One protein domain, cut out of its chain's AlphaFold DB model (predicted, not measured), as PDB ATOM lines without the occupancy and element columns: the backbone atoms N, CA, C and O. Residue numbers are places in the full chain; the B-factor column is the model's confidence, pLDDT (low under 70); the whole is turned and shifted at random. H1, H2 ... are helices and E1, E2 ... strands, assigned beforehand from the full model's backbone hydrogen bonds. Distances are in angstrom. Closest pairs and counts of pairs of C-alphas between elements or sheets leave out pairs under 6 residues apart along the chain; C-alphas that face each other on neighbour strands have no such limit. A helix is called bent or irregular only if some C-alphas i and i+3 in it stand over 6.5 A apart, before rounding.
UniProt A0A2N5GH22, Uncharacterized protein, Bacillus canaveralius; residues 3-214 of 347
ATOM      1  N   VAL A   3      -2.497   3.267 -13.457       93.00
ATOM      2  CA  VAL A   3      -1.078   3.118 -13.089       93.00
ATOM      3  C   VAL A   3      -0.922   3.432 -11.613       93.00
ATOM      4  O   VAL A   3      -1.405   4.458 -11.135       93.00
ATOM      5  N   VAL A   4      -0.226   2.564 -10.888       93.50
ATOM      6  CA  VAL A   4      -0.037   2.678  -9.438       93.50
ATOM      7  C   VAL A   4       1.424   2.917  -9.089       93.50
ATOM      8  O   VAL A   4       2.310   2.610  -9.881       93.50
ATOM      9  N   ASN A   5       1.700   3.433  -7.889       91.94
ATOM     10  CA  ASN A   5       3.058   3.681  -7.391       91.94
ATOM     11  C   ASN A   5       3.827   2.395  -7.007       91.94
ATOM     12  O   ASN A   5       4.401   2.274  -5.923       91.94
ATOM     13  N   ILE A   6       3.833   1.421  -7.910       93.44
ATOM     14  CA  ILE A   6       4.726   0.267  -7.924       93.44
ATOM     15  C   ILE A   6       5.568   0.424  -9.190       93.44
ATOM     16  O   ILE A   6       5.048   0.759 -10.250       93.44
ATOM     17  N   PHE A   7       6.878   0.237  -9.071       91.44
ATOM     18  CA  PHE A   7       7.809   0.537 -10.151       91.44
ATOM     19  C   PHE A   7       8.806  -0.610 -10.333       91.44
ATOM     20  O   PHE A   7       9.284  -1.165  -9.348       91.44
ATOM     21  N   GLY A   8       9.130  -0.954 -11.573       91.75
ATOM     22  CA  GLY A   8      10.050  -2.034 -11.932       91.75
ATOM     23  C   GLY A   8       9.447  -2.992 -12.955       91.75
ATOM     24  O   GLY A   8       8.371  -2.751 -13.500       91.75
ATOM     25  N   GLU A   9      10.143  -4.095 -13.210       91.50
ATOM     26  CA  GLU A   9       9.711  -5.130 -14.151       91.50
ATOM     27  C   GLU A   9       9.095  -6.315 -13.407       91.50
ATOM     28  O   GLU A   9       9.717  -6.907 -12.520       91.50
ATOM     29  N   ILE A  10       7.870  -6.678 -13.783       93.75
ATOM     30  CA  ILE A  10       7.135  -7.796 -13.204       93.75
ATOM     31  C   ILE A  10       6.562  -8.683 -14.304       93.75
ATOM     32  O   ILE A  10       6.186  -8.237 -15.385       93.75
ATOM     33  N   LYS A  11       6.436  -9.977 -14.004       94.56
ATOM     34  CA  LYS A  11       5.512 -10.824 -14.764       94.56
ATOM     35  C   LYS A  11       4.077 -10.459 -14.367       94.56
ATOM     36  O   LYS A  11       3.891 -10.046 -13.224       94.56
ATOM     37  N   PRO A  12       3.081 -10.645 -15.249       95.88
ATOM     38  CA  PRO A  12       1.681 -10.464 -14.880       95.88
ATOM     39  C   PRO A  12       1.314 -11.278 -13.632       95.88
ATOM     40  O   PRO A  12       1.643 -12.464 -13.526       95.88
ATOM     41  N   ILE A  13       0.656 -10.629 -12.674       97.12
ATOM     42  CA  ILE A  13       0.234 -11.203 -11.395       97.12
ATOM     43  C   ILE A  13      -1.272 -11.022 -11.265       97.12
ATOM     44  O   ILE A  13      -1.759  -9.901 -11.154       97.12
ATOM     45  N   VAL A  14      -2.010 -12.126 -11.200       96.38
ATOM     46  CA  VAL A  14      -3.448 -12.077 -10.922       96.38
ATOM     47  C   VAL A  14      -3.669 -11.622  -9.477       96.38
ATOM     48  O   VAL A  14      -3.200 -12.276  -8.541       96.38
ATOM     49  N   ILE A  15      -4.382 -10.508  -9.308       95.88
ATOM     50  CA  ILE A  15      -4.805  -9.971  -8.009       95.88
ATOM     51  C   ILE A  15      -6.111 -10.643  -7.570       95.88
ATOM     52  O   ILE A  15      -6.194 -11.140  -6.451       95.88
ATOM     53  N   SER A  16      -7.114 -10.686  -8.451       95.56
ATOM     54  CA  SER A  16      -8.407 -11.336  -8.201       95.56
ATOM     55  C   SER A  16      -8.798 -12.168  -9.411       95.56
ATOM     56  O   SER A  16      -8.956 -11.649 -10.515       95.56
ATOM     57  N   LYS A  17      -8.983 -13.471  -9.194       94.44
ATOM     58  CA  LYS A  17      -9.398 -14.405 -10.243       94.44
ATOM     59  C   LYS A  17     -10.858 -14.196 -10.611       94.44
ATOM     60  O   LYS A  17     -11.193 -14.222 -11.787       94.44
ATOM     61  N   LYS A  18     -11.740 -13.977  -9.629       94.31
ATOM     62  CA  LYS A  18     -13.182 -13.848  -9.896       94.31
ATOM     63  C   LYS A  18     -13.536 -12.526 -10.567       94.31
ATOM     64  O   LYS A  18     -14.569 -12.454 -11.230       94.31
ATOM     65  N   LEU A  19     -12.700 -11.503 -10.415       92.88
ATOM     66  CA  LEU A  19     -12.850 -10.221 -11.102       92.88
ATOM     67  C   LEU A  19     -11.972 -10.112 -12.358       92.88
ATOM     68  O   LEU A  19     -12.128  -9.148 -13.095       92.88
ATOM     69  N   GLY A  20     -11.081 -11.073 -12.623       92.69
ATOM     70  CA  GLY A  20     -10.180 -11.042 -13.781       92.69
ATOM     71  C   GLY A  20      -9.147  -9.908 -13.731       92.69
ATOM     72  O   GLY A  20      -8.735  -9.412 -14.776       92.69
ATOM     73  N   ILE A  21      -8.767  -9.468 -12.527       93.94
ATOM     74  CA  ILE A  21      -7.919  -8.288 -12.311       93.94
ATOM     75  C   ILE A  21      -6.464  -8.705 -12.158       93.94
ATOM     76  O   ILE A  21      -6.132  -9.546 -11.313       93.94
ATOM     77  N   THR A  22      -5.596  -8.046 -12.919       95.62
ATOM     78  CA  THR A  22      -4.167  -8.334 -12.996       95.62
ATOM     79  C   THR A  22      -3.343  -7.083 -12.712       95.62
ATOM     80  O   THR A  22      -3.743  -5.961 -13.016       95.62
ATOM     81  N   LEU A  23      -2.178  -7.299 -12.105       96.75
ATOM     82  CA  LEU A  23      -1.081  -6.350 -12.007       96.75
ATOM     83  C   LEU A  23      -0.026  -6.712 -13.056       96.75
ATOM     84  O   LEU A  23       0.515  -7.820 -13.024       96.75
ATOM     85  N   SER A  24       0.294  -5.799 -13.962       96.44
ATOM     86  CA  SER A  24       1.267  -6.033 -15.034       96.44
ATOM     87  C   SER A  24       2.021  -4.747 -15.379       96.44
ATOM     88  O   SER A  24       1.655  -3.656 -14.946       96.44
ATOM     89  N   ASN A  25       3.132  -4.858 -16.107       95.38
ATOM     90  CA  ASN A  25       3.711  -3.678 -16.748       95.38
ATOM     91  C   ASN A  25       2.785  -3.172 -17.859       95.38
ATOM     92  O   ASN A  25       2.020  -3.947 -18.429       95.38
ATOM     93  N   LEU A  26       2.902  -1.884 -18.195       92.19
ATOM     94  CA  LEU A  26       2.088  -1.265 -19.242       92.19
ATOM     95  C   LEU A  26       2.147  -2.043 -20.573       92.19
ATOM     96  O   LEU A  26       3.249  -2.388 -21.024       92.19
ATOM     97  N   PRO A  27       1.001  -2.258 -21.242       90.06
ATOM     98  CA  PRO A  27       0.958  -2.728 -22.622       90.06
ATOM     99  C   PRO A  27       1.695  -1.779 -23.574       90.06
ATOM    100  O   PRO A  27       1.799  -0.579 -23.323       90.06
ATOM    101  N   GLN A  28       2.241  -2.311 -24.670       86.12
ATOM    102  CA  GLN A  28       3.127  -1.541 -25.549       86.12
ATOM    103  C   GLN A  28       2.434  -0.339 -26.211       86.12
ATOM    104  O   GLN A  28       3.037   0.725 -26.300       86.12
ATOM    105  N   ASP A  29       1.183  -0.509 -26.627       84.12
ATOM    106  CA  ASP A  29       0.301   0.520 -27.185       84.12
ATOM    107  C   ASP A  29      -0.005   1.644 -26.182       84.12
ATOM    108  O   ASP A  29      -0.050   2.815 -26.549       84.12
ATOM    109  N   TRP A  30      -0.121   1.313 -24.896       87.00
ATOM    110  CA  TRP A  30      -0.362   2.293 -23.835       87.00
ATOM    111  C   TRP A  30       0.886   3.069 -23.414       87.00
ATOM    112  O   TRP A  30       0.778   4.207 -22.953       87.00
ATOM    113  N   LYS A  31       2.077   2.477 -23.553       88.56
ATOM    114  CA  LYS A  31       3.332   3.145 -23.178       88.56
ATOM    115  C   LYS A  31       3.565   4.416 -23.977       88.56
ATOM    116  O   LYS A  31       4.021   5.395 -23.401       88.56
ATOM    117  N   GLU A  32       3.295   4.385 -25.278       85.31
ATOM    118  CA  GLU A  32       3.555   5.520 -26.169       85.31
ATOM    119  C   GLU A  32       2.669   6.712 -25.795       85.31
ATOM    120  O   GLU A  32       3.199   7.774 -25.476       85.31
ATOM    121  N   GLY A  33       1.353   6.503 -25.677       84.38
ATOM    122  CA  GLY A  33       0.430   7.561 -25.248       84.38
ATOM    123  C   GLY A  33       0.719   8.085 -23.837       84.38
ATOM    124  O   GLY A  33       0.649   9.288 -23.584       84.38
ATOM    125  N   LEU A  34       1.120   7.211 -22.904       88.12
ATOM    126  CA  LEU A  34       1.484   7.672 -21.565       88.12
ATOM    127  C   LEU A  34       2.791   8.476 -21.567       88.12
ATOM    128  O   LEU A  34       2.889   9.434 -20.810       88.12
ATOM    129  N   ILE A  35       3.777   8.131 -22.402       89.62
ATOM    130  CA  ILE A  35       5.015   8.916 -22.533       89.62
ATOM    131  C   ILE A  35       4.706  10.337 -23.016       89.62
ATOM    132  O   ILE A  35       5.223  11.279 -22.422       89.62
ATOM    133  N   GLU A  36       3.819  10.506 -23.996       87.56
ATOM    134  CA  GLU A  36       3.357  11.838 -24.422       87.56
ATOM    135  C   GLU A  36       2.726  12.600 -23.246       87.56
ATOM    136  O   GLU A  36       3.068  13.749 -22.967       87.56
ATOM    137  N   THR A  37       1.892  11.922 -22.453       86.94
ATOM    138  CA  THR A  37       1.255  12.549 -21.285       86.94
ATOM    139  C   THR A  37       2.260  12.908 -20.172       86.94
ATOM    140  O   THR A  37       2.058  13.843 -19.396       86.94
ATOM    141  N   LEU A  38       3.368  12.169 -20.066       89.81
ATOM    142  CA  LEU A  38       4.474  12.472 -19.152       89.81
ATOM    143  C   LEU A  38       5.264  13.710 -19.605       89.81
ATOM    144  O   LEU A  38       5.710  14.494 -18.763       89.81
ATOM    145  N   GLU A  39       5.438  13.900 -20.913       90.19
ATOM    146  CA  GLU A  39       6.055  15.106 -21.479       90.19
ATOM    147  C   GLU A  39       5.208  16.348 -21.187       90.19
ATOM    148  O   GLU A  39       5.738  17.376 -20.755       90.19
ATOM    149  N   GLU A  40       3.884  16.236 -21.319       88.56
ATOM    150  CA  GLU A  40       2.949  17.296 -20.936       88.56
ATOM    151  C   GLU A  40       3.065  17.657 -19.445       88.56
ATOM    152  O   GLU A  40       3.134  18.841 -19.107       88.56
ATOM    153  N   GLU A  41       3.169  16.667 -18.546       88.94
ATOM    154  CA  GLU A  41       3.353  16.901 -17.102       88.94
ATOM    155  C   GLU A  41       4.640  17.706 -16.816       88.94
ATOM    156  O   GLU A  41       4.641  18.621 -15.980       88.94
ATOM    157  N   ILE A  42       5.735  17.423 -17.536       90.50
ATOM    158  CA  ILE A  42       6.986  18.195 -17.448       90.50
ATOM    159  C   ILE A  42       6.765  19.633 -17.920       90.50
ATOM    160  O   ILE A  42       7.128  20.568 -17.203       90.50
ATOM    161  N   HIS A  43       6.154  19.832 -19.088       89.75
ATOM    162  CA  HIS A  43       5.933  21.166 -19.646       89.75
ATOM    163  C   HIS A  43       5.008  22.026 -18.782       89.75
ATOM    164  O   HIS A  43       5.286  23.210 -18.564       89.75
ATOM    165  N   HIS A  44       3.949  21.436 -18.224       87.75
ATOM    166  CA  HIS A  44       3.094  22.109 -17.251       87.75
ATOM    167  C   HIS A  44       3.883  22.534 -16.014       87.75
ATOM    168  O   HIS A  44       3.792  23.688 -15.590       87.75
ATOM    169  N   ARG A  45       4.739  21.653 -15.482       88.12
ATOM    170  CA  ARG A  45       5.590  21.989 -14.340       88.12
ATOM    171  C   ARG A  45       6.580  23.106 -14.665       88.12
ATOM    172  O   ARG A  45       6.779  23.993 -13.842       88.12
ATOM    173  N   GLU A  46       7.191  23.099 -15.845       89.75
ATOM    174  CA  GLU A  46       8.084  24.173 -16.295       89.75
ATOM    175  C   GLU A  46       7.362  25.519 -16.409       89.75
ATOM    176  O   GLU A  46       7.929  26.559 -16.054       89.75
ATOM    177  N   TYR A  47       6.121  25.513 -16.900       88.69
ATOM    178  CA  TYR A  47       5.271  26.697 -16.935       88.69
ATOM    179  C   TYR A  47       4.969  27.206 -15.521       88.69
ATOM    180  O   TYR A  47       5.170  28.392 -15.253       88.69
ATOM    181  N   ASP A  48       4.566  26.320 -14.607       86.62
ATOM    182  CA  ASP A  48       4.276  26.672 -13.213       86.62
ATOM    183  C   ASP A  48       5.503  27.241 -12.502       86.62
ATOM    184  O   ASP A  48       5.403  28.270 -11.836       86.62
ATOM    185  N   VAL A  49       6.679  26.629 -12.692       87.00
ATOM    186  CA  VAL A  49       7.947  27.168 -12.187       87.00
ATOM    187  C   VAL A  49       8.124  28.591 -12.705       87.00
ATOM    188  O   VAL A  49       8.262  29.504 -11.908       87.00
ATOM    189  N   LYS A  50       8.045  28.834 -14.018       86.75
ATOM    190  CA  LYS A  50       8.234  30.187 -14.580       86.75
ATOM    191  C   LYS A  50       7.211  31.203 -14.067       86.75
ATOM    192  O   LYS A  50       7.569  32.360 -13.865       86.75
ATOM    193  N   LYS A  51       5.957  30.791 -13.882       86.00
ATOM    194  CA  LYS A  51       4.861  31.672 -13.468       86.00
ATOM    195  C   LYS A  51       4.900  32.008 -11.977       86.00
ATOM    196  O   LYS A  51       4.600  33.142 -11.622       86.00
ATOM    197  N   TYR A  52       5.262  31.046 -11.129       82.38
ATOM    198  CA  TYR A  52       5.085  31.142  -9.677       82.38
ATOM    199  C   TYR A  52       6.394  31.168  -8.866       82.38
ATOM    200  O   TYR A  52       6.328  31.385  -7.656       82.38
ATOM    201  N   ASN A  53       7.584  31.012  -9.476       71.19
ATOM    202  CA  ASN A  53       8.868  31.015  -8.734       71.19
ATOM    203  C   ASN A  53       9.119  32.299  -7.929       71.19
ATOM    204  O   ASN A  53       9.927  32.301  -7.004       71.19
ATOM    205  N   HIS A  54       8.496  33.411  -8.324       65.25
ATOM    206  CA  HIS A  54       8.662  34.694  -7.645       65.25
ATOM    207  C   HIS A  54       7.906  34.762  -6.310       65.25
ATOM    208  O   HIS A  54       8.381  35.436  -5.399       65.25
ATOM    209  N   ASP A  55       6.791  34.036  -6.183       65.25
ATOM    210  CA  ASP A  55       5.901  34.087  -5.016       65.25
ATOM    211  C   ASP A  55       6.074  32.877  -4.084       65.25
ATOM    212  O   ASP A  55       5.837  32.974  -2.879       65.25
ATOM    213  N   PHE A  56       6.536  31.741  -4.617       59.28
ATOM    214  CA  PHE A  56       6.752  30.509  -3.863       59.28
ATOM    215  C   PHE A  56       8.180  30.006  -4.073       59.28
ATOM    216  O   PHE A  56       8.500  29.377  -5.082       59.28
ATOM    217  N   ALA A  57       9.050  30.253  -3.093       55.59
ATOM    218  CA  ALA A  57      10.355  29.607  -3.053       55.59
ATOM    219  C   ALA A  57      10.147  28.081  -2.959       55.59
ATOM    220  O   ALA A  57       9.409  27.632  -2.082       55.59
ATOM    221  N   ASN A  58      10.809  27.308  -3.830       67.38
ATOM    222  CA  ASN A  58      10.933  25.831  -3.832       67.38
ATOM    223  C   ASN A  58      10.107  25.034  -4.866       67.38
ATOM    224  O   ASN A  58       9.996  23.813  -4.739       67.38
ATOM    225  N   ILE A  59       9.564  25.651  -5.918       74.06
ATOM    226  CA  ILE A  59       8.997  24.881  -7.039       74.06
ATOM    227  C   ILE A  59      10.136  24.495  -7.999       74.06
ATOM    228  O   ILE A  59      10.617  25.325  -8.764       74.06
ATOM    229  N   GLU A  60      10.582  23.235  -7.960       82.31
ATOM    230  CA  GLU A  60      11.572  22.697  -8.911       82.31
ATOM    231  C   GLU A  60      10.908  22.038 -10.139       82.31
ATOM    232  O   GLU A  60       9.820  21.452 -10.007       82.31
ATOM    233  N   PRO A  61      11.550  22.100 -11.327       86.44
ATOM    234  CA  PRO A  61      11.122  21.351 -12.504       86.44
ATOM    235  C   PRO A  61      11.322  19.845 -12.304       86.44
ATOM    236  O   PRO A  61      12.226  19.403 -11.588       86.44
ATOM    237  N   TYR A  62      10.494  19.041 -12.968       89.38
ATOM    238  CA  TYR A  62      10.657  17.592 -12.947       89.38
ATOM    239  C   TYR A  62      11.892  17.155 -13.737       89.38
ATOM    240  O   TYR A  62      12.219  17.713 -14.782       89.38
ATOM    241  N   ASN A  63      12.590  16.137 -13.230       89.00
ATOM    242  CA  ASN A  63      13.813  15.626 -13.836       89.00
ATOM    243  C   ASN A  63      13.752  14.097 -13.965       89.00
ATOM    244  O   ASN A  63      14.027  13.363 -13.013       89.00
ATOM    245  N   ALA A  64      13.426  13.623 -15.170       91.31
ATOM    246  CA  ALA A  64      13.339  12.197 -15.482       91.31
ATOM    247  C   ALA A  64      14.654  11.451 -15.219       91.31
ATOM    248  O   ALA A  64      14.642  10.353 -14.665       91.31
ATOM    249  N   LYS A  65      15.800  12.071 -15.530       91.56
ATOM    250  CA  LYS A  65      17.120  11.491 -15.260       91.56
ATOM    251  C   LYS A  65      17.317  11.232 -13.765       91.56
ATOM    252  O   LYS A  65      17.714  10.133 -13.398       91.56
ATOM    253  N   LYS A  66      16.991  12.207 -12.909       90.38
ATOM    254  CA  LYS A  66      17.103  12.081 -11.444       90.38
ATOM    255  C   LYS A  66      16.262  10.914 -10.918       90.38
ATOM    256  O   LYS A  66      16.743  10.155 -10.081       90.38
ATOM    257  N   ILE A  67      15.041  10.744 -11.432       90.38
ATOM    258  CA  ILE A  67      14.171   9.611 -11.081       90.38
ATOM    259  C   ILE A  67      14.807   8.285 -11.485       90.38
ATOM    260  O   ILE A  67      14.940   7.395 -10.647       90.38
ATOM    261  N   VAL A  68      15.231   8.155 -12.743       90.56
ATOM    262  CA  VAL A  68      15.815   6.907 -13.246       90.56
ATOM    263  C   VAL A  68      17.105   6.563 -12.502       90.56
ATOM    264  O   VAL A  68      17.275   5.421 -12.083       90.56
ATOM    265  N   GLU A  69      17.990   7.534 -12.270       88.69
ATOM    266  CA  GLU A  69      19.230   7.332 -11.512       88.69
ATOM    267  C   GLU A  69      18.950   6.905 -10.068       88.69
ATOM    268  O   GLU A  69      19.585   5.972  -9.579       88.69
ATOM    269  N   HIS A  70      17.968   7.521  -9.406       88.44
ATOM    270  CA  HIS A  70      17.569   7.148  -8.051       88.44
ATOM    271  C   HIS A  70      16.990   5.726  -7.988       88.44
ATOM    272  O   HIS A  70      17.376   4.933  -7.126       88.44
ATOM    273  N   LYS A  71      16.088   5.369  -8.909       87.06
ATOM    274  CA  LYS A  71      15.480   4.029  -8.955       87.06
ATOM    275  C   LYS A  71      16.499   2.953  -9.377       87.06
ATOM    276  O   LYS A  71      16.435   1.840  -8.863       87.06
ATOM    277  N   ASN A  72      17.474   3.291 -10.227       85.19
ATOM    278  CA  ASN A  72      18.603   2.419 -10.580       85.19
ATOM    279  C   ASN A  72      19.556   2.213  -9.393       85.19
ATOM    280  O   ASN A  72      19.931   1.085  -9.093       85.19
ATOM    281  N   PHE A  73      19.900   3.282  -8.667       78.94
ATOM    282  CA  PHE A  73      20.687   3.189  -7.431       78.94
ATOM    283  C   PHE A  73      19.984   2.334  -6.367       78.94
ATOM    284  O   PHE A  73      20.627   1.558  -5.666       78.94
ATOM    285  N   SER A  74      18.656   2.430  -6.299       79.56
ATOM    286  CA  SER A  74      17.805   1.621  -5.417       79.56
ATOM    287  C   SER A  74      17.689   0.149  -5.840       79.56
ATOM    288  O   SER A  74      17.013  -0.620  -5.165       79.56
ATOM    289  N   GLY A  75      18.273  -0.246  -6.978       80.69
ATOM    290  CA  GLY A  75      18.182  -1.603  -7.522       80.69
ATOM    291  C   GLY A  75      16.810  -1.978  -8.092       80.69
ATOM    292  O   GLY A  75      16.607  -3.135  -8.451       80.69
ATOM    293  N   ILE A  76      15.870  -1.029  -8.195       82.06
ATOM    294  CA  ILE A  76      14.515  -1.283  -8.712       82.06
ATOM    295  C   ILE A  76      14.531  -1.522 -10.229       82.06
ATOM    296  O   ILE A  76      13.721  -2.288 -10.747       82.06
ATOM    297  N   LEU A  77      15.437  -0.855 -10.946       84.25
ATOM    298  CA  LEU A  77      15.593  -0.999 -12.391       84.25
ATOM    299  C   LEU A  77      17.072  -1.107 -12.756       84.25
ATOM    300  O   LEU A  77      17.929  -0.628 -12.018       84.25
ATOM    301  N   ALA A  78      17.357  -1.680 -13.924       79.00
ATOM    302  CA  ALA A  78      18.671  -1.613 -14.558       79.00
ATOM    303  C   ALA A  78      18.596  -0.666 -15.760       79.00
ATOM    304  O   ALA A  78      17.758  -0.872 -16.635       79.00
ATOM    305  N   LEU A  79      19.450   0.361 -15.805       79.44
ATOM    306  CA  LEU A  79      19.450   1.358 -16.882       79.44
ATOM    307  C   LEU A  79      19.782   0.713 -18.241       79.44
ATOM    308  O   LEU A  79      20.895   0.221 -18.429       79.44
ATOM    309  N   ARG A  80      18.842   0.737 -19.198       77.81
ATOM    310  CA  ARG A  80      19.026   0.131 -20.538       77.81
ATOM    311  C   ARG A  80      19.348   1.154 -21.619       77.81
ATOM    312  O   ARG A  80      20.040   0.834 -22.583       77.81
ATOM    313  N   SER A  81      18.866   2.381 -21.465       80.44
ATOM    314  CA  SER A  81      19.025   3.452 -22.444       80.44
ATOM    315  C   SER A  81      19.208   4.819 -21.777       80.44
ATOM    316  O   SER A  81      18.983   4.988 -20.582       80.44
ATOM    317  N   LYS A  82      19.635   5.817 -22.563       82.56
ATOM    318  CA  LYS A  82      19.672   7.228 -22.131       82.56
ATOM    319  C   LYS A  82      18.330   7.947 -22.318       82.56
ATOM    320  O   LYS A  82      18.251   9.147 -22.072       82.56
ATOM    321  N   ASP A  83      17.306   7.231 -22.771       90.31
ATOM    322  CA  ASP A  83      15.955   7.749 -22.936       90.31
ATOM    323  C   ASP A  83      15.182   7.554 -21.626       90.31
ATOM    324  O   ASP A  83      14.513   6.547 -21.402       90.31
ATOM    325  N   TYR A  84      15.346   8.507 -20.707       92.56
ATOM    326  CA  TYR A  84      14.843   8.381 -19.338       92.56
ATOM    327  C   TYR A  84      13.312   8.312 -19.254       92.56
ATOM    328  O   TYR A  84      12.794   7.664 -18.349       92.56
ATOM    329  N   LEU A  85      12.587   8.942 -20.184       91.75
ATOM    330  CA  LEU A  85      11.124   8.854 -20.239       91.75
ATOM    331  C   LEU A  85      10.681   7.451 -20.624       91.75
ATOM    332  O   LEU A  85       9.821   6.865 -19.966       91.75
ATOM    333  N   LYS A  86      11.339   6.871 -21.627       91.31
ATOM    334  CA  LYS A  86      11.095   5.490 -22.028       91.31
ATOM    335  C   LYS A  86      11.470   4.491 -20.934       91.31
ATOM    336  O   LYS A  86      10.749   3.516 -20.734       91.31
ATOM    337  N   GLU A  87      12.558   4.726 -20.199       91.31
ATOM    338  CA  GLU A  87      12.898   3.920 -19.016       91.31
ATOM    339  C   GLU A  87      11.807   4.000 -17.943       91.31
ATOM    340  O   GLU A  87      11.435   2.967 -17.387       91.31
ATOM    341  N   ILE A  88      11.256   5.192 -17.681       92.44
ATOM    342  CA  ILE A  88      10.121   5.352 -16.764       92.44
ATOM    343  C   ILE A  88       8.924   4.549 -17.270       92.44
ATOM    344  O   ILE A  88       8.486   3.636 -16.576       92.44
ATOM    345  N   GLY A  89       8.457   4.812 -18.494       91.88
ATOM    346  CA  GLY A  89       7.288   4.148 -19.076       91.88
ATOM    347  C   GLY A  89       7.391   2.619 -19.095       91.88
ATOM    348  O   GLY A  89       6.423   1.926 -18.797       91.88
ATOM    349  N   ASN A  90       8.579   2.067 -19.361       91.31
ATOM    350  CA  ASN A  90       8.798   0.617 -19.367       91.31
ATOM    351  C   ASN A  90       8.682  -0.050 -17.994       91.31
ATOM    352  O   ASN A  90       8.413  -1.246 -17.935       91.31
ATOM    353  N   ASN A  91       8.915   0.699 -16.919       93.19
ATOM    354  CA  ASN A  91       8.928   0.187 -15.551       93.19
ATOM    355  C   ASN A  91       7.697   0.633 -14.747       93.19
ATOM    356  O   ASN A  91       7.604   0.346 -13.555       93.19
ATOM    357  N   LEU A  92       6.744   1.330 -15.370       94.44
ATOM    358  CA  LEU A  92       5.448   1.592 -14.760       94.44
ATOM    359  C   LEU A  92       4.621   0.305 -14.712       94.44
ATOM    360  O   LEU A  92       4.662  -0.530 -15.624       94.44
ATOM    361  N   ILE A  93       3.871   0.164 -13.624       95.50
ATOM    362  CA  ILE A  93       3.000  -0.975 -13.359       95.50
ATOM    363  C   ILE A  93       1.557  -0.488 -13.298       95.50
ATOM    364  O   ILE A  93       1.242   0.511 -12.644       95.50
ATOM    365  N   CYS A  94       0.681  -1.219 -13.974       94.56
ATOM    366  CA  CYS A  94      -0.736  -0.943 -14.048       94.56
ATOM    367  C   CYS A  94      -1.591  -2.064 -13.464       94.56
ATOM    368  O   CYS A  94      -1.175  -3.221 -13.385       94.56
ATOM    369  N   ILE A  95      -2.808  -1.690 -13.078       94.06
ATOM    370  CA  ILE A  95      -3.902  -2.600 -12.758       94.06
ATOM    371  C   ILE A  95      -4.928  -2.508 -13.886       94.06
ATOM    372  O   ILE A  95      -5.367  -1.414 -14.268       94.06
ATOM    373  N   SER A  96      -5.298  -3.665 -14.417       91.25
ATOM    374  CA  SER A  96      -6.241  -3.814 -15.523       91.25
ATOM    375  C   SER A  96      -7.105  -5.061 -15.339       91.25
ATOM    376  O   SER A  96      -6.804  -5.945 -14.533       91.25
ATOM    377  N   VAL A  97      -8.205  -5.118 -16.090       90.25
ATOM    378  CA  VAL A  97      -9.022  -6.322 -16.242       90.25
ATOM    379  C   VAL A  97      -8.479  -7.069 -17.459       90.25
ATOM    380  O   VAL A  97      -8.633  -6.595 -18.577       90.25
ATOM    381  N   GLU A  98      -7.798  -8.196 -17.253       88.06
ATOM    382  CA  GLU A  98      -7.222  -8.991 -18.356       88.06
ATOM    383  C   GLU A  98      -8.078 -10.216 -18.711       88.06
ATOM    384  O   GLU A  98      -8.074 -10.652 -19.858       88.06
ATOM    385  N   ASP A  99      -8.832 -10.767 -17.753       87.12
ATOM    386  CA  ASP A  99      -9.688 -11.944 -17.959       87.12
ATOM    387  C   ASP A  99     -11.172 -11.586 -17.812       87.12
ATOM    388  O   ASP A  99     -11.893 -12.123 -16.969       87.12
ATOM    389  N   PHE A 100     -11.629 -10.615 -18.606       85.88
ATOM    390  CA  PHE A 100     -13.012 -10.147 -18.548       85.88
ATOM    391  C   PHE A 100     -14.008 -11.275 -18.834       85.88
ATOM    392  O   PHE A 100     -14.918 -11.496 -18.034       85.88
ATOM    393  N   GLU A 101     -13.791 -12.027 -19.915       86.31
ATOM    394  CA  GLU A 101     -14.702 -13.058 -20.430       86.31
ATOM    395  C   GLU A 101     -15.007 -14.180 -19.427       86.31
ATOM    396  O   GLU A 101     -16.095 -14.750 -19.456       86.31
ATOM    397  N   ASN A 102     -14.080 -14.499 -18.519       86.88
ATOM    398  CA  ASN A 102     -14.302 -15.515 -17.484       86.88
ATOM    399  C   ASN A 102     -14.596 -14.914 -16.098       86.88
ATOM    400  O   ASN A 102     -14.834 -15.651 -15.134       86.88
ATOM    401  N   SER A 103     -14.606 -13.586 -15.978       89.00
ATOM    402  CA  SER A 103     -14.848 -12.889 -14.716       89.00
ATOM    403  C   SER A 103     -16.336 -12.707 -14.402       89.00
ATOM    404  O   SER A 103     -17.234 -12.804 -15.243       89.00
ATOM    405  N   MET A 104     -16.624 -12.348 -13.151       87.62
ATOM    406  CA  MET A 104     -17.953 -11.884 -12.754       87.62
ATOM    407  C   MET A 104     -18.323 -10.518 -13.354       87.62
ATOM    408  O   MET A 104     -19.506 -10.182 -13.348       87.62
ATOM    409  N   LEU A 105     -17.364  -9.759 -13.902       84.81
ATOM    410  CA  LEU A 105     -17.632  -8.467 -14.543       84.81
ATOM    411  C   LEU A 105     -18.445  -8.645 -15.830       84.81
ATOM    412  O   LEU A 105     -19.437  -7.938 -16.023       84.81
ATOM    413  N   GLN A 106     -18.115  -9.647 -16.650       83.44
ATOM    414  CA  GLN A 106     -18.869  -9.955 -17.870       83.44
ATOM    415  C   GLN A 106     -20.324 -10.352 -17.563       83.44
ATOM    416  O   GLN A 106     -21.246 -10.017 -18.304       83.44
ATOM    417  N   LYS A 107     -20.581 -10.980 -16.405       76.81
ATOM    418  CA  LYS A 107     -21.958 -11.306 -15.975       76.81
ATOM    419  C   LYS A 107     -22.829 -10.067 -15.749       76.81
ATOM    420  O   LYS A 107     -24.054 -10.186 -15.770       76.81
ATOM    421  N   LYS A 108     -22.224  -8.906 -15.479       72.19
ATOM    422  CA  LYS A 108     -22.918  -7.617 -15.352       72.19
ATOM    423  C   LYS A 108     -23.023  -6.912 -16.698       72.19
ATOM    424  O   LYS A 108     -24.096  -6.415 -17.029       72.19
ATOM    425  N   ASN A 109     -21.922  -6.885 -17.443       70.75
ATOM    426  CA  ASN A 109     -21.805  -6.173 -18.703       70.75
ATOM    427  C   ASN A 109     -21.479  -7.165 -19.817       70.75
ATOM    428  O   ASN A 109     -20.348  -7.617 -19.933       70.75
ATOM    429  N   SER A 110     -22.444  -7.467 -20.681       66.88
ATOM    430  CA  SER A 110     -22.239  -8.456 -21.748       66.88
ATOM    431  C   SER A 110     -21.228  -8.034 -22.823       66.88
ATOM    432  O   SER A 110     -20.884  -8.855 -23.665       66.88
ATOM    433  N   TYR A 111     -20.811  -6.763 -22.850       62.66
ATOM    434  CA  TYR A 111     -20.076  -6.189 -23.984       62.66
ATOM    435  C   TYR A 111     -18.925  -5.245 -23.615       62.66
ATOM    436  O   TYR A 111     -18.157  -4.896 -24.504       62.66
ATOM    437  N   ILE A 112     -18.839  -4.760 -22.369       63.69
ATOM    438  CA  ILE A 112     -17.912  -3.677 -22.006       63.69
ATOM    439  C   ILE A 112     -17.329  -3.914 -20.611       63.69
ATOM    440  O   ILE A 112     -18.057  -3.986 -19.618       63.69
ATOM    441  N   ASP A 113     -16.008  -3.974 -20.551       61.31
ATOM    442  CA  ASP A 113     -15.189  -4.008 -19.341       61.31
ATOM    443  C   ASP A 113     -14.756  -2.604 -18.872       61.31
ATOM    444  O   ASP A 113     -14.533  -2.408 -17.677       61.31
ATOM    445  N   SER A 114     -14.721  -1.623 -19.785       62.19
ATOM    446  CA  SER A 114     -14.355  -0.222 -19.521       62.19
ATOM    447  C   SER A 114     -15.342   0.774 -20.158       62.19
ATOM    448  O   SER A 114     -15.203   1.125 -21.333       62.19
ATOM    449  N   PRO A 115     -16.390   1.219 -19.439       64.81
ATOM    450  CA  PRO A 115     -17.335   2.203 -19.957       64.81
ATOM    451  C   PRO A 115     -16.747   3.618 -19.868       64.81
ATOM    452  O   PRO A 115     -16.452   4.075 -18.774       64.81
ATOM    453  N   THR A 116     -16.711   4.358 -20.978       63.97
ATOM    454  CA  THR A 116     -16.130   5.723 -21.069       63.97
ATOM    455  C   THR A 116     -16.874   6.815 -20.285       63.97
ATOM    456  O   THR A 116     -16.534   7.992 -20.349       63.97
ATOM    457  N   CYS A 117     -17.997   6.469 -19.655       71.25
ATOM    458  CA  CYS A 117     -18.833   7.389 -18.879       71.25
ATOM    459  C   CYS A 117     -19.012   6.909 -17.433       71.25
ATOM    460  O   CYS A 117     -19.831   7.459 -16.696       71.25
ATOM    461  N   GLU A 118     -18.293   5.860 -17.032       75.75
ATOM    462  CA  GLU A 118     -18.301   5.338 -15.674       75.75
ATOM    463  C   GLU A 118     -16.874   5.294 -15.147       75.75
ATOM    464  O   GLU A 118     -15.936   5.035 -15.889       75.75
ATOM    465  N   ILE A 119     -16.714   5.468 -13.835       80.00
ATOM    466  CA  ILE A 119     -15.418   5.199 -13.213       80.00
ATOM    467  C   ILE A 119     -15.068   3.732 -13.481       80.00
ATOM    468  O   ILE A 119     -15.862   2.821 -13.203       80.00
ATOM    469  N   GLU A 120     -13.870   3.517 -14.005       80.38
ATOM    470  CA  GLU A 120     -13.341   2.194 -14.276       80.38
ATOM    471  C   GLU A 120     -13.376   1.293 -13.046       80.38
ATOM    472  O   GLU A 120     -13.132   1.715 -11.911       80.38
ATOM    473  N   PHE A 121     -13.608   0.001 -13.274       85.31
ATOM    474  CA  PHE A 121     -13.685  -0.956 -12.178       85.31
ATOM    475  C   PHE A 121     -12.375  -1.028 -11.373       85.31
ATOM    476  O   PHE A 121     -12.410  -1.069 -10.144       85.31
ATOM    477  N   SER A 122     -11.224  -0.976 -12.052       87.31
ATOM    478  CA  SER A 122      -9.905  -0.972 -11.400       87.31
ATOM    479  C   SER A 122      -9.700   0.264 -10.520       87.31
ATOM    480  O   SER A 122      -9.145   0.150  -9.428       87.31
ATOM    481  N   GLU A 123     -10.190   1.434 -10.946       87.12
ATOM    482  CA  GLU A 123     -10.135   2.660 -10.142       87.12
ATOM    483  C   GLU A 123     -11.055   2.563  -8.925       87.12
ATOM    484  O   GLU A 123     -10.594   2.776  -7.803       87.12
ATOM    485  N   LYS A 124     -12.311   2.131  -9.104       89.25
ATOM    486  CA  LYS A 124     -13.233   1.896  -7.979       89.25
ATOM    487  C   LYS A 124     -12.638   0.923  -6.954       89.25
ATOM    488  O   LYS A 124     -12.767   1.137  -5.747       89.25
ATOM    489  N   LEU A 125     -11.975  -0.134  -7.428       91.88
ATOM    490  CA  LEU A 125     -11.311  -1.123  -6.584       91.88
ATOM    491  C   LEU A 125     -10.201  -0.493  -5.737       91.88
ATOM    492  O   LEU A 125     -10.137  -0.745  -4.531       91.88
ATOM    493  N   ILE A 126      -9.347   0.335  -6.343       91.69
ATOM    494  CA  ILE A 126      -8.298   1.045  -5.606       91.69
ATOM    495  C   ILE A 126      -8.884   2.081  -4.649       91.69
ATOM    496  O   ILE A 126      -8.393   2.187  -3.528       91.69
ATOM    497  N   CYS A 127      -9.976   2.765  -5.000       91.75
ATOM    498  CA  CYS A 127     -10.669   3.646  -4.057       91.75
ATOM    499  C   CYS A 127     -11.148   2.888  -2.809       91.75
ATOM    500  O   CYS A 127     -10.960   3.382  -1.697       91.75
ATOM    501  N   LEU A 128     -11.708   1.680  -2.963       93.75
ATOM    502  CA  LEU A 128     -12.063   0.827  -1.822       93.75
ATOM    503  C   LEU A 128     -10.823   0.393  -1.033       93.75
ATOM    504  O   LEU A 128     -10.833   0.475   0.191       93.75
ATOM    505  N   TYR A 129      -9.754  -0.034  -1.703       92.75
ATOM    506  CA  TYR A 129      -8.503  -0.414  -1.044       92.75
ATOM    507  C   TYR A 129      -7.937   0.731  -0.185       92.75
ATOM    508  O   TYR A 129      -7.641   0.553   0.998       92.75
ATOM    509  N   GLU A 130      -7.851   1.936  -0.752       90.88
ATOM    510  CA  GLU A 130      -7.405   3.138  -0.049       90.88
ATOM    511  C   GLU A 130      -8.357   3.540   1.084       90.88
ATOM    512  O   GLU A 130      -7.902   4.022   2.122       90.88
ATOM    513  N   PHE A 131      -9.670   3.388   0.892       92.12
ATOM    514  CA  PHE A 131     -10.670   3.636   1.930       92.12
ATOM    515  C   PHE A 131     -10.451   2.703   3.126       92.12
ATOM    516  O   PHE A 131     -10.345   3.165   4.260       92.12
ATOM    517  N   MET A 132     -10.282   1.403   2.871       90.94
ATOM    518  CA  MET A 132     -10.029   0.414   3.918       90.94
ATOM    519  C   MET A 132      -8.734   0.726   4.679       90.94
ATOM    520  O   MET A 132      -8.761   0.796   5.900       90.94
ATOM    521  N   ILE A 133      -7.618   1.003   3.995       88.81
ATOM    522  CA  ILE A 133      -6.329   1.283   4.659       88.81
ATOM    523  C   ILE A 133      -6.358   2.561   5.495       88.81
ATOM    524  O   ILE A 133      -5.821   2.589   6.601       88.81
ATOM    525  N   ARG A 134      -6.958   3.639   4.976       86.12
ATOM    526  CA  ARG A 134      -7.011   4.930   5.684       86.12
ATOM    527  C   ARG A 134      -7.775   4.844   7.000       86.12
ATOM    528  O   ARG A 134      -7.494   5.614   7.919       86.12
ATOM    529  N   HIS A 135      -8.735   3.931   7.074       84.56
ATOM    530  CA  HIS A 135      -9.687   3.843   8.173       84.56
ATOM    531  C   HIS A 135      -9.568   2.544   8.991       84.56
ATOM    532  O   HIS A 135     -10.268   2.406   9.992       84.56
ATOM    533  N   ASP A 136      -8.646   1.643   8.628       69.56
ATOM    534  CA  ASP A 136      -8.352   0.380   9.319       69.56
ATOM    535  C   ASP A 136      -6.831   0.150   9.419       69.56
ATOM    536  O   ASP A 136      -6.202  -0.454   8.551       69.56
ATOM    537  N   SER A 137      -6.203   0.665  10.480       51.12
ATOM    538  CA  SER A 137      -4.740   0.637  10.616       51.12
ATOM    539  C   SER A 137      -4.166  -0.655  11.208       51.12
ATOM    540  O   SER A 137      -2.946  -0.804  11.215       51.12
ATOM    541  N   ASN A 138      -4.991  -1.590  11.704       55.16
ATOM    542  CA  ASN A 138      -4.495  -2.662  12.584       55.16
ATOM    543  C   ASN A 138      -4.941  -4.094  12.250       55.16
ATOM    544  O   ASN A 138      -4.445  -5.024  12.886       55.16
ATOM    545  N   LYS A 139      -5.855  -4.328  11.297       66.75
ATOM    546  CA  LYS A 139      -6.347  -5.700  11.038       66.75
ATOM    547  C   LYS A 139      -5.508  -6.483  10.034       66.75
ATOM    548  O   LYS A 139      -5.366  -7.696  10.183       66.75
ATOM    549  N   ARG A 140      -4.904  -5.801   9.055       71.06
ATOM    550  CA  ARG A 140      -3.874  -6.354   8.166       71.06
ATOM    551  C   ARG A 140      -2.831  -5.301   7.817       71.06
ATOM    552  O   ARG A 140      -3.150  -4.132   7.649       71.06
ATOM    553  N   ASN A 141      -1.582  -5.735   7.668       77.62
ATOM    554  CA  ASN A 141      -0.445  -4.873   7.326       77.62
ATOM    555  C   ASN A 141      -0.417  -4.522   5.826       77.62
ATOM    556  O   ASN A 141       0.605  -4.711   5.161       77.62
ATOM    557  N   TRP A 142      -1.545  -4.064   5.275       88.25
ATOM    558  CA  TRP A 142      -1.624  -3.639   3.881       88.25
ATOM    559  C   TRP A 142      -0.873  -2.327   3.667       88.25
ATOM    560  O   TRP A 142      -0.961  -1.388   4.456       88.25
ATOM    561  N   SER A 143      -0.103  -2.270   2.585       89.56
ATOM    562  CA  SER A 143       0.703  -1.101   2.236       89.56
ATOM    563  C   SER A 143      -0.108  -0.108   1.401       89.56
ATOM    564  O   SER A 143      -0.773  -0.535   0.458       89.56
ATOM    565  N   PRO A 144      -0.035   1.206   1.671       88.62
ATOM    566  CA  PRO A 144      -0.700   2.207   0.846       88.62
ATOM    567  C   PRO A 144      -0.307   2.095  -0.631       88.62
ATOM    568  O   PRO A 144       0.872   1.940  -0.966       88.62
ATOM    569  N   ILE A 145      -1.309   2.203  -1.498       89.94
ATOM    570  CA  ILE A 145      -1.173   2.275  -2.952       89.94
ATOM    571  C   ILE A 145      -1.717   3.629  -3.379       89.94
ATOM    572  O   ILE A 145      -2.693   4.105  -2.811       89.94
ATOM    573  N   THR A 146      -1.068   4.255  -4.352       86.69
ATOM    574  CA  THR A 146      -1.497   5.533  -4.911       86.69
ATOM    575  C   THR A 146      -1.685   5.380  -6.407       86.69
ATOM    576  O   THR A 146      -0.764   4.953  -7.109       86.69
ATOM    577  N   CYS A 147      -2.866   5.755  -6.892       88.69
ATOM    578  CA  CYS A 147      -3.127   5.909  -8.317       88.69
ATOM    579  C   CYS A 147      -2.359   7.128  -8.860       88.69
ATOM    580  O   CYS A 147      -2.557   8.256  -8.405       88.69
ATOM    581  N   MET A 148      -1.455   6.897  -9.812       89.31
ATOM    582  CA  MET A 148      -0.652   7.934 -10.472       89.31
ATOM    583  C   MET A 148      -1.269   8.406 -11.791       89.31
ATOM    584  O   MET A 148      -1.054   9.547 -12.205       89.31
ATOM    585  N   TYR A 149      -2.028   7.520 -12.435       88.12
ATOM    586  CA  TYR A 149      -2.710   7.745 -13.703       88.12
ATOM    587  C   TYR A 149      -3.956   6.862 -13.775       88.12
ATOM    588  O   TYR A 149      -3.907   5.702 -13.365       88.12
ATOM    589  N   SER A 150      -5.035   7.384 -14.347       85.31
ATOM    590  CA  SER A 150      -6.229   6.624 -14.726       85.31
ATOM    591  C   SER A 150      -6.620   7.044 -16.135       85.31
ATOM    592  O   SER A 150      -6.594   8.238 -16.431       85.31
ATOM    593  N   SER A 151      -6.974   6.088 -16.992       79.19
ATOM    594  CA  SER A 151      -7.411   6.384 -18.363       79.19
ATOM    595  C   SER A 151      -8.752   7.109 -18.457       79.19
ATOM    596  O   SER A 151      -9.030   7.684 -19.503       79.19
ATOM    597  N   GLU A 152      -9.555   7.118 -17.391       72.69
ATOM    598  CA  GLU A 152     -10.863   7.793 -17.357       72.69
ATOM    599  C   GLU A 152     -10.830   9.155 -16.654       72.69
ATOM    600  O   GLU A 152     -11.816   9.898 -16.686       72.69
ATOM    601  N   ARG A 153      -9.726   9.511 -15.978       64.31
ATOM    602  CA  ARG A 153      -9.644  10.822 -15.326       64.31
ATOM    603  C   ARG A 153      -9.779  11.896 -16.390       64.31
ATOM    604  O   ARG A 153      -9.099  11.854 -17.410       64.31
ATOM    605  N   SER A 154     -10.725  12.810 -16.152       50.06
ATOM    606  CA  SER A 154     -11.153  13.801 -17.137       50.06
ATOM    607  C   SER A 154      -9.955  14.488 -17.789       50.06
ATOM    608  O   SER A 154      -8.933  14.685 -17.134       50.06
ATOM    609  N   LEU A 155     -10.132  14.962 -19.024       42.22
ATOM    610  CA  LEU A 155      -9.168  15.769 -19.792       42.22
ATOM    611  C   LEU A 155      -8.587  16.994 -19.036       42.22
ATOM    612  O   LEU A 155      -7.735  17.694 -19.574       42.22
ATOM    613  N   PHE A 156      -9.056  17.283 -17.817       39.34
ATOM    614  CA  PHE A 156      -8.638  18.393 -16.965       39.34
ATOM    615  C   PHE A 156      -7.929  17.974 -15.663       39.34
ATOM    616  O   PHE A 156      -7.456  18.849 -14.940       39.34
ATOM    617  N   GLU A 157      -7.830  16.680 -15.340       57.91
ATOM    618  CA  GLU A 157      -6.984  16.209 -14.237       57.91
ATOM    619  C   GLU A 157      -5.614  15.809 -14.785       57.91
ATOM    620  O   GLU A 157      -5.483  14.818 -15.500       57.91
ATOM    621  N   SER A 158      -4.579  16.585 -14.451       62.62
ATOM    622  CA  SER A 158      -3.213  16.288 -14.878       62.62
ATOM    623  C   SER A 158      -2.769  14.918 -14.371       62.62
ATOM    624  O   SER A 158      -3.064  14.526 -13.233       62.62
ATOM    625  N   THR A 159      -1.981  14.221 -15.183       73.81
ATOM    626  CA  THR A 159      -1.225  13.056 -14.727       73.81
ATOM    627  C   THR A 159      -0.335  13.441 -13.552       73.81
ATOM    628  O   THR A 159       0.103  14.583 -13.421       73.81
ATOM    629  N   ASN A 160      -0.146  12.503 -12.624       85.31
ATOM    630  CA  ASN A 160       0.583  12.755 -11.380       85.31
ATOM    631  C   ASN A 160       1.785  11.824 -11.228       85.31
ATOM    632  O   ASN A 160       2.272  11.619 -10.113       85.31
ATOM    633  N   VAL A 161       2.240  11.223 -12.326       90.06
ATOM    634  CA  VAL A 161       3.299  10.218 -12.302       90.06
ATOM    635  C   VAL A 161       4.605  10.870 -11.872       90.06
ATOM    636  O   VAL A 161       5.219  10.406 -10.909       90.06
ATOM    637  N   PHE A 162       5.008  11.981 -12.497       90.38
ATOM    638  CA  PHE A 162       6.211  12.690 -12.066       90.38
ATOM    639  C   PHE A 162       6.064  13.276 -10.675       90.38
ATOM    640  O   PHE A 162       7.012  13.197  -9.888       90.38
ATOM    641  N   ARG A 163       4.897  13.835 -10.347       87.38
ATOM    642  CA  ARG A 163       4.630  14.370  -9.010       87.38
ATOM    643  C   ARG A 163       4.879  13.325  -7.925       87.38
ATOM    644  O   ARG A 163       5.596  13.594  -6.963       87.38
ATOM    645  N   ILE A 164       4.307  12.135  -8.092       89.38
ATOM    646  CA  ILE A 164       4.379  11.056  -7.103       89.38
ATOM    647  C   ILE A 164       5.781  10.448  -7.072       89.38
ATOM    648  O   ILE A 164       6.353  10.322  -5.991       89.38
ATOM    649  N   LEU A 165       6.383  10.150  -8.228       89.62
ATOM    650  CA  LEU A 165       7.740   9.598  -8.278       89.62
ATOM    651  C   LEU A 165       8.780  10.556  -7.679       89.62
ATOM    652  O   LEU A 165       9.689  10.098  -6.993       89.62
ATOM    653  N   ASN A 166       8.651  11.871  -7.885       87.62
ATOM    654  CA  ASN A 166       9.542  12.846  -7.248       87.62
ATOM    655  C   ASN A 166       9.299  12.969  -5.742       87.62
ATOM    656  O   ASN A 166      10.266  13.076  -4.991       87.62
ATOM    657  N   ALA A 167       8.039  12.929  -5.293       85.25
ATOM    658  CA  ALA A 167       7.729  12.915  -3.866       85.25
ATOM    659  C   ALA A 167       8.357  11.693  -3.174       85.25
ATOM    660  O   ALA A 167       8.949  11.836  -2.107       85.25
ATOM    661  N   GLU A 168       8.325  10.520  -3.818       83.88
ATOM    662  CA  GLU A 168       8.970   9.298  -3.318       83.88
ATOM    663  C   GLU A 168      10.481   9.435  -3.107       83.88
ATOM    664  O   GLU A 168      10.997   8.883  -2.140       83.88
ATOM    665  N   ILE A 169      11.186  10.197  -3.950       83.62
ATOM    666  CA  ILE A 169      12.630  10.451  -3.779       83.62
ATOM    667  C   ILE A 169      12.907  11.251  -2.499       83.62
ATOM    668  O   ILE A 169      13.965  11.102  -1.892       83.62
ATOM    669  N   GLY A 170      11.977  12.126  -2.106       74.31
ATOM    670  CA  GLY A 170      12.119  12.992  -0.936       74.31
ATOM    671  C   GLY A 170      11.816  12.312   0.400       74.31
ATOM    672  O   GLY A 170      12.150  12.874   1.444       74.31
ATOM    673  N   PHE A 171      11.192  11.130   0.401       74.56
ATOM    674  CA  PHE A 171      10.872  10.416   1.635       74.56
ATOM    675  C   PHE A 171      12.060   9.574   2.118       74.56
ATOM    676  O   PHE A 171      12.558   8.706   1.405       74.56
ATOM    677  N   ASP A 172      12.463   9.767   3.377       69.25
ATOM    678  CA  ASP A 172      13.416   8.890   4.070       69.25
ATOM    679  C   ASP A 172      12.718   7.587   4.503       69.25
ATOM    680  O   ASP A 172      12.344   7.384   5.664       69.25
ATOM    681  N   ILE A 173      12.450   6.713   3.531       68.38
ATOM    682  CA  ILE A 173      11.857   5.400   3.781       68.38
ATOM    683  C   ILE A 173      12.970   4.464   4.265       68.38
ATOM    684  O   ILE A 173      13.791   3.988   3.486       68.38
ATOM    685  N   LYS A 174      12.959   4.128   5.562       77.62
ATOM    686  CA  LYS A 174      13.894   3.171   6.196       77.62
ATOM    687  C   LYS A 174      13.610   1.702   5.848       77.62
ATOM    688  O   LYS A 174      13.759   0.814   6.686       77.62
ATOM    689  N   ILE A 175      13.121   1.443   4.642       81.19
ATOM    690  CA  ILE A 175      12.814   0.112   4.121       81.19
ATOM    691  C   ILE A 175      13.449   0.035   2.741       81.19
ATOM    692  O   ILE A 175      13.309   0.958   1.942       81.19
ATOM    693  N   ASP A 176      14.127  -1.078   2.475       86.00
ATOM    694  CA  ASP A 176      14.670  -1.383   1.157       86.00
ATOM    695  C   ASP A 176      13.586  -1.220   0.061       86.00
ATOM    696  O   ASP A 176      12.500  -1.800   0.193       86.00
ATOM    697  N   PRO A 177      13.835  -0.447  -1.013       84.69
ATOM    698  CA  PRO A 177      12.809  -0.129  -2.005       84.69
ATOM    699  C   PRO A 177      12.237  -1.351  -2.740       84.69
ATOM    700  O   PRO A 177      11.043  -1.372  -3.048       84.69
ATOM    701  N   ILE A 178      13.041  -2.396  -2.969       88.44
ATOM    702  CA  ILE A 178      12.577  -3.654  -3.581       88.44
ATOM    703  C   ILE A 178      11.594  -4.355  -2.637       88.44
ATOM    704  O   ILE A 178      10.490  -4.732  -3.034       88.44
ATOM    705  N   THR A 179      11.959  -4.459  -1.361       90.06
ATOM    706  CA  THR A 179      11.107  -5.007  -0.302       90.06
ATOM    707  C   THR A 179       9.813  -4.205  -0.158       90.06
ATOM    708  O   THR A 179       8.742  -4.781   0.034       90.06
ATOM    709  N   TYR A 180       9.882  -2.878  -0.265       88.19
ATOM    710  CA  TYR A 180       8.707  -2.015  -0.189       88.19
ATOM    711  C   TYR A 180       7.748  -2.235  -1.369       88.19
ATOM    712  O   TYR A 180       6.541  -2.377  -1.156       88.19
ATOM    713  N   ASN A 181       8.271  -2.371  -2.592       90.88
ATOM    714  CA  ASN A 181       7.464  -2.730  -3.761       90.88
ATOM    715  C   ASN A 181       6.833  -4.118  -3.611       90.88
ATOM    716  O   ASN A 181       5.647  -4.280  -3.892       90.88
ATOM    717  N   GLN A 182       7.579  -5.103  -3.105       92.75
ATOM    718  CA  GLN A 182       7.031  -6.439  -2.876       92.75
ATOM    719  C   GLN A 182       5.882  -6.417  -1.857       92.75
ATOM    720  O   GLN A 182       4.844  -7.024  -2.102       92.75
ATOM    721  N   ARG A 183       5.999  -5.646  -0.765       92.31
ATOM    722  CA  ARG A 183       4.909  -5.482   0.217       92.31
ATOM    723  C   ARG A 183       3.640  -4.892  -0.396       92.31
ATOM    724  O   ARG A 183       2.543  -5.329  -0.051       92.31
ATOM    725  N   LYS A 184       3.772  -3.923  -1.304       93.62
ATOM    726  CA  LYS A 184       2.647  -3.353  -2.064       93.62
ATOM    727  C   LYS A 184       1.961  -4.416  -2.929       93.62
ATOM    728  O   LYS A 184       0.743  -4.559  -2.859       93.62
ATOM    729  N   ILE A 185       2.742  -5.207  -3.670       95.81
ATOM    730  CA  ILE A 185       2.234  -6.323  -4.487       95.81
ATOM    731  C   ILE A 185       1.511  -7.354  -3.612       95.81
ATOM    732  O   ILE A 185       0.391  -7.754  -3.927       95.81
ATOM    733  N   ASP A 186       2.120  -7.763  -2.500       94.88
ATOM    734  CA  ASP A 186       1.542  -8.758  -1.594       94.88
ATOM    735  C   ASP A 186       0.240  -8.257  -0.957       94.88
ATOM    736  O   ASP A 186      -0.707  -9.027  -0.819       94.88
ATOM    737  N   SER A 187       0.158  -6.961  -0.643       94.31
ATOM    738  CA  SER A 187      -1.059  -6.343  -0.103       94.31
ATOM    739  C   SER A 187      -2.204  -6.345  -1.116       94.31
ATOM    740  O   SER A 187      -3.329  -6.692  -0.764       94.31
ATOM    741  N   LEU A 188      -1.920  -6.027  -2.386       95.31
ATOM    742  CA  LEU A 188      -2.914  -6.106  -3.459       95.31
ATOM    743  C   LEU A 188      -3.393  -7.544  -3.670       95.31
ATOM    744  O   LEU A 188      -4.598  -7.772  -3.742       95.31
ATOM    745  N   LYS A 189      -2.478  -8.522  -3.713       95.56
ATOM    746  CA  LYS A 189      -2.834  -9.947  -3.840       95.56
ATOM    747  C   LYS A 189      -3.707 -10.425  -2.686       95.56
ATOM    748  O   LYS A 189      -4.677 -11.142  -2.910       95.56
ATOM    749  N   ASP A 190      -3.355 -10.051  -1.462       93.62
ATOM    750  CA  ASP A 190      -4.119 -10.424  -0.278       93.62
ATOM    751  C   ASP A 190      -5.521  -9.802  -0.302       93.62
ATOM    752  O   ASP A 190      -6.511 -10.506  -0.112       93.62
ATOM    753  N   PHE A 191      -5.625  -8.514  -0.638       93.88
ATOM    754  CA  PHE A 191      -6.907  -7.835  -0.815       93.88
ATOM    755  C   PHE A 191      -7.775  -8.484  -1.902       93.88
ATOM    756  O   PHE A 191      -8.947  -8.777  -1.665       93.88
ATOM    757  N   GLY A 192      -7.201  -8.775  -3.071       94.44
ATOM    758  CA  GLY A 192      -7.908  -9.468  -4.147       94.44
ATOM    759  C   GLY A 192      -8.365 -10.874  -3.747       94.44
ATOM    760  O   GLY A 192      -9.486 -11.264  -4.067       94.44
ATOM    761  N   GLY A 193      -7.562 -11.593  -2.956       93.62
ATOM    762  CA  GLY A 193      -7.943 -12.875  -2.361       93.62
ATOM    763  C   GLY A 193      -9.129 -12.764  -1.398       93.62
ATOM    764  O   GLY A 193     -10.042 -13.586  -1.453       93.62
ATOM    765  N   VAL A 194      -9.166 -11.725  -0.557       92.88
ATOM    766  CA  VAL A 194     -10.307 -11.444   0.335       92.88
ATOM    767  C   VAL A 194     -11.590 -11.198  -0.467       92.88
ATOM    768  O   VAL A 194     -12.643 -11.743  -0.133       92.88
ATOM    769  N   LEU A 195     -11.512 -10.435  -1.559       94.44
ATOM    770  CA  LEU A 195     -12.661 -10.209  -2.438       94.44
ATOM    771  C   LEU A 195     -13.088 -11.482  -3.172       94.44
ATOM    772  O   LEU A 195     -14.282 -11.762  -3.262       94.44
ATOM    773  N   ASP A 196     -12.139 -12.286  -3.651       94.94
ATOM    774  CA  ASP A 196     -12.441 -13.572  -4.276       94.94
ATOM    775  C   ASP A 196     -13.199 -14.494  -3.309       94.94
ATOM    776  O   ASP A 196     -14.150 -15.158  -3.721       94.94
ATOM    777  N   LEU A 197     -12.837 -14.523  -2.025       94.06
ATOM    778  CA  LEU A 197     -13.577 -15.288  -1.016       94.06
ATOM    779  C   LEU A 197     -15.013 -14.776  -0.851       94.06
ATOM    780  O   LEU A 197     -15.944 -15.574  -0.846       94.06
ATOM    781  N   PHE A 198     -15.204 -13.457  -0.803       93.75
ATOM    782  CA  PHE A 198     -16.530 -12.844  -0.705       93.75
ATOM    783  C   PHE A 198     -17.419 -13.111  -1.934       93.75
ATOM    784  O   PHE A 198     -18.635 -13.258  -1.814       93.75
ATOM    785  N   LEU A 199     -16.851 -13.178  -3.137       93.06
ATOM    786  CA  LEU A 199     -17.589 -13.274  -4.401       93.06
ATOM    787  C   LEU A 199     -18.088 -14.698  -4.707       93.06
ATOM    788  O   LEU A 199     -17.666 -15.338  -5.666       93.06
ATOM    789  N   GLU A 200     -18.987 -15.249  -3.899       90.00
ATOM    790  CA  GLU A 200     -19.514 -16.611  -4.108       90.00
ATOM    791  C   GLU A 200     -20.594 -16.684  -5.196       90.00
ATOM    792  O   GLU A 200     -20.697 -17.669  -5.923       90.00
ATOM    793  N   ASN A 201     -21.409 -15.636  -5.320       89.06
ATOM    794  CA  ASN A 201     -22.587 -15.627  -6.181       89.06
ATOM    795  C   ASN A 201     -22.864 -14.224  -6.760       89.06
ATOM    796  O   ASN A 201     -22.214 -13.236  -6.415       89.06
ATOM    797  N   ALA A 202     -23.862 -14.130  -7.643       88.81
ATOM    798  CA  ALA A 202     -24.210 -12.883  -8.327       88.81
ATOM    799  C   ALA A 202     -24.748 -11.781  -7.392       88.81
ATOM    800  O   ALA A 202     -24.612 -10.601  -7.712       88.81
ATOM    801  N   ILE A 203     -25.355 -12.138  -6.256       90.12
ATOM    802  CA  ILE A 203     -25.834 -11.165  -5.263       90.12
ATOM    803  C   ILE A 203     -24.633 -10.506  -4.584       90.12
ATOM    804  O   ILE A 203     -24.585  -9.280  -4.511       90.12
ATOM    805  N   ASN A 204     -23.639 -11.297  -4.168       92.19
ATOM    806  CA  ASN A 204     -22.411 -10.785  -3.554       92.19
ATOM    807  C   ASN A 204     -21.673  -9.857  -4.527       92.19
ATOM    808  O   ASN A 204     -21.262  -8.764  -4.150       92.19
ATOM    809  N   PHE A 205     -21.591 -10.236  -5.806       92.62
ATOM    810  CA  PHE A 205     -21.014  -9.375  -6.837       92.62
ATOM    811  C   PHE A 205     -21.755  -8.033  -6.979       92.62
ATOM    812  O   PHE A 205     -21.122  -6.980  -6.951       92.62
ATOM    813  N   ARG A 206     -23.092  -8.044  -7.081       91.19
ATOM    814  CA  ARG A 206     -23.892  -6.806  -7.184       91.19
ATOM    815  C   ARG A 206     -23.740  -5.918  -5.948       91.19
ATOM    816  O   ARG A 206     -23.718  -4.699  -6.077       91.19
ATOM    817  N   MET A 207     -23.618  -6.522  -4.765       93.56
ATOM    818  CA  MET A 207     -23.343  -5.798  -3.526       93.56
ATOM    819  C   MET A 207     -21.955  -5.145  -3.553       93.56
ATOM    820  O   MET A 207     -21.851  -3.962  -3.237       93.56
ATOM    821  N   LEU A 208     -20.911  -5.877  -3.965       94.81
ATOM    822  CA  LEU A 208     -19.561  -5.320  -4.100       94.81
ATOM    823  C   LEU A 208     -19.548  -4.141  -5.073       94.81
ATOM    824  O   LEU A 208     -19.048  -3.078  -4.734       94.81
ATOM    825  N   ASP A 209     -20.127  -4.309  -6.260       91.88
ATOM    826  CA  ASP A 209     -20.174  -3.275  -7.295       91.88
ATOM    827  C   ASP A 209     -20.888  -1.992  -6.824       91.88
ATOM    828  O   ASP A 209     -20.429  -0.878  -7.099       91.88
ATOM    829  N   TYR A 210     -21.962  -2.137  -6.041       92.88
ATOM    830  CA  TYR A 210     -22.636  -1.004  -5.406       92.88
ATOM    831  C   TYR A 210     -21.736  -0.297  -4.381       92.88
ATOM    832  O   TYR A 210     -21.606   0.926  -4.421       92.88
ATOM    833  N   ILE A 211     -21.074  -1.056  -3.497       95.56
ATOM    834  CA  ILE A 211     -20.136  -0.524  -2.490       95.56
ATOM    835  C   ILE A 211     -18.987   0.230  -3.169       95.56
ATOM    836  O   ILE A 211     -18.701   1.372  -2.813       95.56
ATOM    837  N   LEU A 212     -18.365  -0.391  -4.173       93.50
ATOM    838  CA  LEU A 212     -17.274   0.172  -4.969       93.50
ATOM    839  C   LEU A 212     -17.666   1.516  -5.588       93.50
ATOM    840  O   LEU A 212     -16.951   2.507  -5.452       93.50
ATOM    841  N   THR A 213     -18.835   1.565  -6.225       91.31
ATOM    842  CA  THR A 213     -19.345   2.780  -6.869       91.31
ATOM    843  C   THR A 213     -19.649   3.879  -5.849       91.31
ATOM    844  O   THR A 213     -19.291   5.037  -6.055       91.31
ATOM    845  N   ALA A 214     -20.274   3.534  -4.721       93.19
ATOM    846  CA  ALA A 214     -20.597   4.503  -3.682       93.19
ATOM    847  C   ALA A 214     -19.335   5.095  -3.025       93.19
ATOM    848  O   ALA A 214     -19.278   6.300  -2.773       93.19
TER     849      ALA A 214
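What this domain is: This is residues 3 to 214 of the 347 residues of an uncharacterized protein of Bacillus canaveralius (UniProt A0A2N5GH22). A small, strongly twisted five-stranded sheet lies between two groups of helices, in a body longer than it is wide. The long helix H6 runs lengthwise over one face of the sheet and H4 stands up from that same face, with H7 packed on H4; toward the other end, H1, H3, H2 and H5 meet in a ring of contacts, and the far end of H1, the longest helix, reaches out to residues 51 to 56, which stand free. The 212 printed residues hold seven named helices and five named strands, in the order E1 E2 E3 H1 H2 H3 E4 H4 E5 H5 H6 H7, and the class is mixed, helices and strands. The sheet's order is E2, E3, E4, E1, E5, all antiparallel. The whole is compact, with a radius of gyration of the C-alphas of 18.3 A, and elongated, spanning 57 by 37 by 35 A.

Where its parts are: Strand E1, residues 3 to 7, begins at C-alpha 3 (-1.078, 3.118, -13.089). E2 holds residues 13 to 16 and E3 residues 21 to 25. H1, residues 28 to 52, is 36.4 A from first to last C-alpha; it is neither bent nor irregular, but only just: C-alphas 29 and 32 are 6.1 A apart. H2, residues 64 to 73, is 14.1 A long, and H3 holds residues 84 to 91. E4, residues 92 to 97, is the longest strand at 16.6 A. H4, residues 121 to 135, is 21.3 A long. E5 holds residues 147 to 150 and H5 residues 161 to 170. H6, residues 177 to 198, begins at C-alpha 177 (12.809, -0.129, -2.005) and is 32.0 A long. H7, residues 202 to 214, is 18.4 A long and ends at C-alpha 214 (-20.597, 4.503, -3.682).

How they stand to each other: In the sheet, E2 and E5 are the edge strands. E1 and E5 have N 3 and O 149 within hydrogen-bond range at 2.8 A, and E4 and E1 have N 4 and O 93 at 3.1 A. The hairpin of E2 and E3 has N 13 and O 23 at 2.8 A, and E3 and E4 have N 94 and O 24 at 2.8 A. E4, H4, E5 form a split strand-helix-strand unit, two strands running the same way with E1 between them, its crossover right-handed. H6 is on the sheet at a height of 8.5 A, over E3 and along the strands, at 2 degrees on the local plane. H4, on the same face, has a height of 12.0 A and only just stands up from the sheet, rising 40.4 degrees. H5 is on the sheet over E1, at a height of 10.3 A. H7 touches H4, the closest C-alphas being those of Lys 124 and Leu 212, 5.3 A. H1 and H3 only graze the sheet. H1 touches H3 with its residues 31 to 38 alone, Lys 31 and Gly 89 having the closest C-alphas at 5.8 A. H2, not on the sheet, touches H3 and H5, and H2 is apart from H6. Every O i to N i+4 pair is within hydrogen-bond range in H2, H3, H4, H5, H6 and H7; in H1, 19 of 21 are.

The domain as a whole: The C-alphas of His 54 and Asn 201 are the two farthest apart, at 59.3 A. The printed part has no cut. The long links are H1 to H2, E4 to H4 and H4 to E5; the second, residues 98 to 120, is a stretch of 23 residues with no named element. Residues 170 to 175, of which 170 belongs to H5, stand free. The mean pLDDT of the printed part is 85.3, and 24 residues are under 70: 54 to 58, 110 to 116, 136 to 139, 153 to 158, and 172 to 173.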